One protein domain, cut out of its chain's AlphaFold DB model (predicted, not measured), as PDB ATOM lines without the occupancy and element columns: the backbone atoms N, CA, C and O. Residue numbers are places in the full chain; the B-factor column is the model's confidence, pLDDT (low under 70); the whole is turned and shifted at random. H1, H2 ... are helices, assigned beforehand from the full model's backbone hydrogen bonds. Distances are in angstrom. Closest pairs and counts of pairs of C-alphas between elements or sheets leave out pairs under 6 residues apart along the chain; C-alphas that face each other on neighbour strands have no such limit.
ATOM      1  N   VAL A 495     174.179 143.316 140.901       86.25
ATOM      2  CA  VAL A 495     173.021 144.227 140.899       86.25
ATOM      3  C   VAL A 495     172.080 143.909 142.072       86.25
ATOM      4  O   VAL A 495     171.741 142.741 142.271       86.25
ATOM      5  N   PRO A 496     171.578 144.896 142.841       90.56
ATOM      6  CA  PRO A 496     170.629 144.637 143.924       90.56
ATOM      7  C   PRO A 496     169.376 143.888 143.448       90.56
ATOM      8  O   PRO A 496     168.721 144.294 142.491       90.56
ATOM      9  N   ILE A 497     169.008 142.811 144.149       90.69
ATOM     10  CA  ILE A 497     167.864 141.947 143.795       90.69
ATOM     11  C   ILE A 497     166.551 142.737 143.710       90.69
ATOM     12  O   ILE A 497     165.779 142.536 142.782       90.69
ATOM     13  N   GLU A 498     166.325 143.669 144.637       90.75
ATOM     14  CA  GLU A 498     165.172 144.580 144.628       90.75
ATOM     15  C   GLU A 498     165.072 145.371 143.311       90.75
ATOM     16  O   GLU A 498     164.002 145.491 142.721       90.75
ATOM     17  N   TRP A 499     166.205 145.851 142.796       91.12
ATOM     18  CA  TRP A 499     166.257 146.587 141.534       91.12
ATOM     19  C   TRP A 499     166.074 145.661 140.320       91.12
ATOM     20  O   TRP A 499     165.408 146.039 139.360       91.12
ATOM     21  N   GLN A 500     166.571 144.418 140.377       93.00
ATOM     22  CA  GLN A 500     166.289 143.395 139.355       93.00
ATOM     23  C   GLN A 500     164.796 143.020 139.311       93.00
ATOM     24  O   GLN A 500     164.237 142.851 138.227       93.00
ATOM     25  N   ILE A 501     164.127 142.957 140.469       92.44
ATOM     26  CA  ILE A 501     162.673 142.762 140.561       92.44
ATOM     27  C   ILE A 501     161.939 143.965 139.960       92.44
ATOM     28  O   ILE A 501     161.074 143.759 139.116       92.44
ATOM     29  N   ARG A 502     162.316 145.206 140.301       91.69
ATOM     30  CA  ARG A 502     161.726 146.419 139.698       91.69
ATOM     31  C   ARG A 502     161.906 146.463 138.182       91.69
ATOM     32  O   ARG A 502     160.919 146.648 137.482       91.69
ATOM     33  N   ARG A 503     163.113 146.192 137.666       91.44
ATOM     34  CA  ARG A 503     163.379 146.025 136.223       91.44
ATOM     35  C   ARG A 503     162.404 145.022 135.598       91.44
ATOM     36  O   ARG A 503     161.777 145.334 134.589       91.44
ATOM     37  N   MET A 504     162.273 143.831 136.189       92.06
ATOM     38  CA  MET A 504     161.394 142.771 135.685       92.06
ATOM     39  C   MET A 504     159.915 143.163 135.728       92.06
ATOM     40  O   MET A 504     159.197 142.885 134.774       92.06
ATOM     41  N   VAL A 505     159.455 143.816 136.798       89.75
ATOM     42  CA  VAL A 505     158.068 144.278 136.915       89.75
ATOM     43  C   VAL A 505     157.787 145.382 135.904       89.75
ATOM     44  O   VAL A 505     156.905 145.202 135.074       89.75
ATOM     45  N   THR A 506     158.575 146.459 135.887       88.81
ATOM     46  CA  THR A 506     158.422 147.575 134.942       88.81
ATOM     47  C   THR A 506     158.413 147.089 133.494       88.81
ATOM     48  O   THR A 506     157.464 147.365 132.766       88.81
ATOM     49  N   ALA A 507     159.412 146.304 133.082       88.56
ATOM     50  CA  ALA A 507     159.517 145.849 131.697       88.56
ATOM     51  C   ALA A 507     158.394 144.878 131.285       88.56
ATOM     52  O   ALA A 507     158.035 144.830 130.112       88.56
ATOM     53  N   MET A 508     157.812 144.143 132.242       84.94
ATOM     54  CA  MET A 508     156.723 143.185 132.011       84.94
ATOM     55  C   MET A 508     155.320 143.716 132.397       84.94
ATOM     56  O   MET A 508     154.360 142.932 132.346       84.94
ATOM     57  N   LYS A 509     155.203 145.000 132.796       83.94
ATOM     58  CA  LYS A 509     153.954 145.800 132.841       83.94
ATOM     59  C   LYS A 509     153.600 146.347 131.451       83.94
ATOM     60  O   LYS A 509     152.422 146.543 131.164       83.94
ATOM     61  N   LEU A 510     154.607 146.606 130.610       77.38
ATOM     62  CA  LEU A 510     154.437 147.197 129.281       77.38
ATOM     63  C   LEU A 510     153.579 146.297 128.381       77.38
ATOM     64  O   LEU A 510     153.828 145.096 128.258       77.38
ATOM     65  N   SER A 511     152.564 146.880 127.745       62.66
ATOM     66  CA  SER A 511     151.526 146.129 127.026       62.66
ATOM     67  C   SER A 511     152.024 145.503 125.718       62.66
ATOM     68  O   SER A 511     151.538 144.441 125.326       62.66
ATOM     69  N   SER A 512     153.019 146.116 125.074       61.03
ATOM     70  CA  SER A 512     153.703 145.591 123.889       61.03
ATOM     71  C   SER A 512     154.762 144.534 124.233       61.03
ATOM     72  O   SER A 512     154.867 143.502 123.567       61.03
ATOM     73  N   CYS A 513     155.513 144.740 125.317       64.50
ATOM     74  CA  CYS A 513     156.630 143.892 125.742       64.50
ATOM     75  C   CYS A 513     156.176 142.732 126.645       64.50
ATOM     76  O   CYS A 513     156.730 142.463 127.708       64.50
ATOM     77  N   GLY A 514     155.136 142.022 126.202       72.00
ATOM     78  CA  GLY A 514     154.584 140.863 126.899       72.00
ATOM     79  C   GLY A 514     155.332 139.545 126.641       72.00
ATOM     80  O   GLY A 514     156.457 139.501 126.142       72.00
ATOM     81  N   ARG A 515     154.641 138.430 126.934       78.69
ATOM     82  CA  ARG A 515     155.114 137.033 126.792       78.69
ATOM     83  C   ARG A 515     155.936 136.778 125.518       78.69
ATOM     84  O   ARG A 515     156.968 136.119 125.584       78.69
ATOM     85  N   THR A 516     155.458 137.249 124.369       81.12
ATOM     86  CA  THR A 516     156.065 136.966 123.061       81.12
ATOM     87  C   THR A 516     157.437 137.629 122.917       81.12
ATOM     88  O   THR A 516     158.406 136.942 122.608       81.12
ATOM     89  N   ALA A 517     157.549 138.918 123.259       85.12
ATOM     90  CA  ALA A 517     158.811 139.662 123.244       85.12
ATOM     91  C   ALA A 517     159.873 139.042 124.173       85.12
ATOM     92  O   ALA A 517     161.061 139.037 123.845       85.12
ATOM     93  N   LEU A 518     159.444 138.477 125.309       89.06
ATOM     94  CA  LEU A 518     160.323 137.763 126.238       89.06
ATOM     95  C   LEU A 518     160.899 136.478 125.623       89.06
ATOM     96  O   LEU A 518     162.095 136.227 125.738       89.06
ATOM     97  N   ILE A 519     160.040 135.665 124.998       88.19
ATOM     98  CA  ILE A 519     160.388 134.336 124.472       88.19
ATOM     99  C   ILE A 519     161.206 134.436 123.184       88.19
ATOM    100  O   ILE A 519     162.204 133.736 123.044       88.19
ATOM    101  N   GLU A 520     160.778 135.278 122.241       90.12
ATOM    102  CA  GLU A 520     161.474 135.473 120.962       90.12
ATOM    103  C   GLU A 520     162.814 136.187 121.155       90.12
ATOM    104  O   GLU A 520     163.732 136.002 120.360       90.12
ATOM    105  N   ASN A 521     162.912 137.028 122.194       92.50
ATOM    106  CA  ASN A 521     164.051 137.896 122.490       92.50
ATOM    107  C   ASN A 521     164.551 138.712 121.276       92.50
ATOM    108  O   ASN A 521     165.724 139.087 121.194       92.50
ATOM    109  N   ARG A 522     163.662 138.993 120.316       92.44
ATOM    110  CA  ARG A 522     163.984 139.816 119.150       92.44
ATOM    111  C   ARG A 522     164.262 141.265 119.577       92.44
ATOM    112  O   ARG A 522     163.681 141.714 120.567       92.44
ATOM    113  N   PRO A 523     165.108 142.008 118.840       92.31
ATOM    114  CA  PRO A 523     165.255 143.450 119.006       92.31
ATOM    115  C   PRO A 523     163.903 144.162 119.091       92.31
ATOM    116  O   PRO A 523     163.022 143.903 118.270       92.31
ATOM    117  N   LEU A 524     163.765 145.048 120.080       90.00
ATOM    118  CA  LEU A 524     162.608 145.929 120.219       90.00
ATOM    119  C   LEU A 524     162.881 147.250 119.492       90.00
ATOM    120  O   LEU A 524     163.910 147.891 119.733       90.00
ATOM    121  N   LEU A 525     161.966 147.647 118.611       89.69
ATOM    122  CA  LEU A 525     162.069 148.854 117.791       89.69
ATOM    123  C   LEU A 525     161.234 150.001 118.374       89.69
ATOM    124  O   LEU A 525     160.046 149.854 118.665       89.69
ATOM    125  N   ILE A 526     161.852 151.175 118.521       90.12
ATOM    126  CA  ILE A 526     161.170 152.381 119.010       90.12
ATOM    127  C   ILE A 526     160.267 152.921 117.892       90.12
ATOM    128  O   ILE A 526     160.728 153.147 116.776       90.12
ATOM    129  N   GLY A 527     158.985 153.121 118.196       85.56
ATOM    130  CA  GLY A 527     157.929 153.485 117.248       85.56
ATOM    131  C   GLY A 527     157.094 152.306 116.736       85.56
ATOM    132  O   GLY A 527     156.005 152.541 116.219       85.56
ATOM    133  N   GLU A 528     157.552 151.061 116.919       85.56
ATOM    134  CA  GLU A 528     156.823 149.841 116.524       85.56
ATOM    135  C   GLU A 528     156.498 148.952 117.736       85.56
ATOM    136  O   GLU A 528     155.333 148.644 117.981       85.56
ATOM    137  N   ASP A 529     157.513 148.588 118.529       85.31
ATOM    138  CA  ASP A 529     157.380 147.755 119.733       85.31
ATOM    139  C   ASP A 529     157.344 148.570 121.030       85.31
ATOM    140  O   ASP A 529     156.837 148.103 122.046       85.31
ATOM    141  N   LEU A 530     157.926 149.767 121.028       87.25
ATOM    142  CA  LEU A 530     158.049 150.636 122.198       87.25
ATOM    143  C   LEU A 530     157.710 152.070 121.813       87.25
ATOM    144  O   LEU A 530     158.261 152.592 120.844       87.25
ATOM    145  N   SER A 531     156.881 152.753 122.601       89.19
ATOM    146  CA  SER A 531     156.843 154.216 122.544       89.19
ATOM    147  C   SER A 531     158.171 154.814 123.030       89.19
ATOM    148  O   SER A 531     158.939 154.177 123.753       89.19
ATOM    149  N   GLU A 532     158.454 156.065 122.661       89.38
ATOM    150  CA  GLU A 532     159.674 156.767 123.088       89.38
ATOM    151  C   GLU A 532     159.781 156.881 124.625       89.38
ATOM    152  O   GLU A 532     160.869 156.753 125.187       89.38
ATOM    153  N   GLY A 533     158.642 157.028 125.316       88.62
ATOM    154  CA  GLY A 533     158.572 157.032 126.780       88.62
ATOM    155  C   GLY A 533     158.922 155.675 127.396       88.62
ATOM    156  O   GLY A 533     159.779 155.604 128.274       88.62
ATOM    157  N   GLU A 534     158.330 154.586 126.901       89.25
ATOM    158  CA  GLU A 534     158.653 153.227 127.358       89.25
ATOM    159  C   GLU A 534     160.118 152.870 127.073       89.25
ATOM    160  O   GLU A 534     160.809 152.330 127.935       89.25
ATOM    161  N   ALA A 535     160.625 153.238 125.894       89.81
ATOM    162  CA  ALA A 535     162.021 153.056 125.519       89.81
ATOM    163  C   ALA A 535     162.989 153.800 126.456       89.81
ATOM    164  O   ALA A 535     164.060 153.271 126.762       89.81
ATOM    165  N   LYS A 536     162.628 155.004 126.925       90.44
ATOM    166  CA  LYS A 536     163.395 155.769 127.924       90.44
ATOM    167  C   LYS A 536     163.371 155.087 129.296       90.44
ATOM    168  O   LYS A 536     164.433 154.876 129.875       90.44
ATOM    169  N   VAL A 537     162.199 154.666 129.773       90.12
ATOM    170  CA  VAL A 537     162.062 153.939 131.051       90.12
ATOM    171  C   VAL A 537     162.858 152.629 131.029       90.12
ATOM    172  O   VAL A 537     163.571 152.314 131.980       90.12
ATOM    173  N   LEU A 538     162.823 151.871 129.928       89.81
ATOM    174  CA  LEU A 538     163.642 150.665 129.795       89.81
ATOM    175  C   LEU A 538     165.150 150.978 129.800       89.81
ATOM    176  O   LEU A 538     165.909 150.231 130.417       89.81
ATOM    177  N   GLN A 539     165.593 152.070 129.163       91.81
ATOM    178  CA  GLN A 539     166.998 152.515 129.199       91.81
ATOM    179  C   GLN A 539     167.462 152.878 130.617       91.81
ATOM    180  O   GLN A 539     168.574 152.517 130.995       91.81
ATOM    181  N   GLU A 540     166.609 153.501 131.432       90.69
ATOM    182  CA  GLU A 540     166.886 153.785 132.853       90.69
ATOM    183  C   GLU A 540     167.046 152.495 133.678       90.69
ATOM    184  O   GLU A 540     167.900 152.413 134.561       90.69
ATOM    185  N   TYR A 541     166.313 151.436 133.321       88.88
ATOM    186  CA  TYR A 541     166.531 150.081 133.840       88.88
ATOM    187  C   TYR A 541     167.644 149.296 133.110       88.88
ATOM    188  O   TYR A 541     167.832 148.103 133.371       88.88
ATOM    189  N   GLY A 542     168.441 149.937 132.251       89.25
ATOM    190  CA  GLY A 542     169.625 149.364 131.602       89.25
ATOM    191  C   GLY A 542     169.361 148.552 130.328       89.25
ATOM    192  O   GLY A 542     170.158 147.671 130.002       89.25
ATOM    193  N   TRP A 543     168.260 148.804 129.617       93.50
ATOM    194  CA  TRP A 543     168.037 148.286 128.263       93.50
ATOM    195  C   TRP A 543     168.914 149.014 127.246       93.50
ATOM    196  O   TRP A 543     169.022 150.238 127.258       93.50
ATOM    197  N   ILE A 544     169.514 148.253 126.332       92.75
ATOM    198  CA  ILE A 544     170.306 148.794 125.227       92.75
ATOM    199  C   ILE A 544     169.406 148.833 123.982       92.75
ATOM    200  O   ILE A 544     168.855 147.785 123.628       92.75
ATOM    201  N   PRO A 545     169.250 149.979 123.291       90.88
ATOM    202  CA  PRO A 545     168.420 150.069 122.092       90.88
ATOM    203  C   PRO A 545     168.763 149.004 121.041       90.88
ATOM    204  O   PRO A 545     169.936 148.742 120.770       90.88
ATOM    205  N   ASN A 546     167.736 148.424 120.412       87.62
ATOM    206  CA  ASN A 546     167.836 147.279 119.490       87.62
ATOM    207  C   ASN A 546     168.273 145.950 120.155       87.62
ATOM    208  O   ASN A 546     168.691 145.026 119.457       87.62
ATOM    209  N   THR A 547     168.148 145.806 121.480       93.00
ATOM    210  CA  THR A 547     168.214 144.494 122.161       93.00
ATOM    211  C   THR A 547     166.823 143.984 122.537       93.00
ATOM    212  O   THR A 547     165.860 144.753 122.573       93.00
ATOM    213  N   GLY A 548     166.700 142.677 122.774       92.00
ATOM    214  CA  GLY A 548     165.439 142.046 123.158       92.00
ATOM    215  C   GLY A 548     165.163 142.047 124.664       92.00
ATOM    216  O   GLY A 548     166.053 142.239 125.497       92.00
ATOM    217  N   LEU A 549     163.897 141.801 125.010       91.06
ATOM    218  CA  LEU A 549     163.404 141.799 126.391       91.06
ATOM    219  C   LEU A 549     164.030 140.687 127.249       91.06
ATOM    220  O   LEU A 549     164.337 140.900 128.422       91.06
ATOM    221  N   GLY A 550     164.261 139.510 126.665       91.81
ATOM    222  CA  GLY A 550     164.939 138.399 127.335       91.81
ATOM    223  C   GLY A 550     166.381 138.732 127.723       91.81
ATOM    224  O   GLY A 550     166.804 138.386 128.824       91.81
ATOM    225  N   THR A 551     167.102 139.479 126.883       93.50
ATOM    226  CA  THR A 551     168.457 139.974 127.177       93.50
ATOM    227  C   THR A 551     168.451 140.983 128.326       93.50
ATOM    228  O   THR A 551     169.283 140.876 129.222       93.50
ATOM    229  N   LEU A 552     167.497 141.924 128.360       93.31
ATOM    230  CA  LEU A 552     167.351 142.869 129.480       93.31
ATOM    231  C   LEU A 552     167.115 142.150 130.819       93.31
ATOM    232  O   LEU A 552     167.655 142.547 131.854       93.31
ATOM    233  N   LEU A 553     166.278 141.113 130.809       93.31
ATOM    234  CA  LEU A 553     165.821 140.429 132.017       93.31
ATOM    235  C   LEU A 553     166.668 139.207 132.404       93.31
ATOM    236  O   LEU A 553     166.359 138.560 133.400       93.31
ATOM    237  N   ASN A 554     167.722 138.885 131.648       93.44
ATOM    238  CA  ASN A 554     168.497 137.643 131.775       93.44
ATOM    239  C   ASN A 554     167.596 136.389 131.768       93.44
ATOM    240  O   ASN A 554     167.771 135.463 132.564       93.44
TER     241      ASN A 554
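What this domain is: This is residues 495 to 554 of the 606 residues of an uncharacterized protein of Aegilops tauschii subsp. strangulata (UniProt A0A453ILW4). You are looking at a small cluster of one longer helix, H1, and three short ones: H4 packs on both H1 and H2, while H2 and H3 lie at opposite sides of the cluster. The printed part has 60 residues with four named helices, H1 to H4 in order, and no named strand. It is all helix and compact, with a radius of gyration of the C-alphas of 10.4 A and spans of 31 by 23 by 18 A.

How they stand to each other: Begin at H1, residues 497 to 509; with residues 503 to 507 alone it only just touches H3, residues 532 to 540, with 3 pairs of C-alphas within 8 A, the closest those of Ala 507 and Leu 538, 6.6 A. These two run opposite ways at a shallow tilt of 14 degrees. H1 touches H4, residues 549 to 553; their closest C-alphas are Met 504 and Leu 553, 6.2 A. H2, residues 515 to 520, touches H4, closest at C-alphas 518 and 550, 4.8 A. In H1, H2, H3 and H4 every O i to N i+4 pair is within hydrogen-bond range.

Where its parts are: Find C-alpha 497 at (167.864, 141.947, 143.795); from there H1 runs 18.1 A. H2 spans 8.8 A, H3 12.5 A and H4 6.3 A, ending at C-alpha 553, (165.821, 140.429, 132.017).

The domain as a whole: The printed part has no cut; the C-alphas of Pro 496 and Glu 528 are farthest apart, 31.1 A. The link from H2 to H3, 11 residues, is long. Residues 511 to 513 have pLDDT under 70.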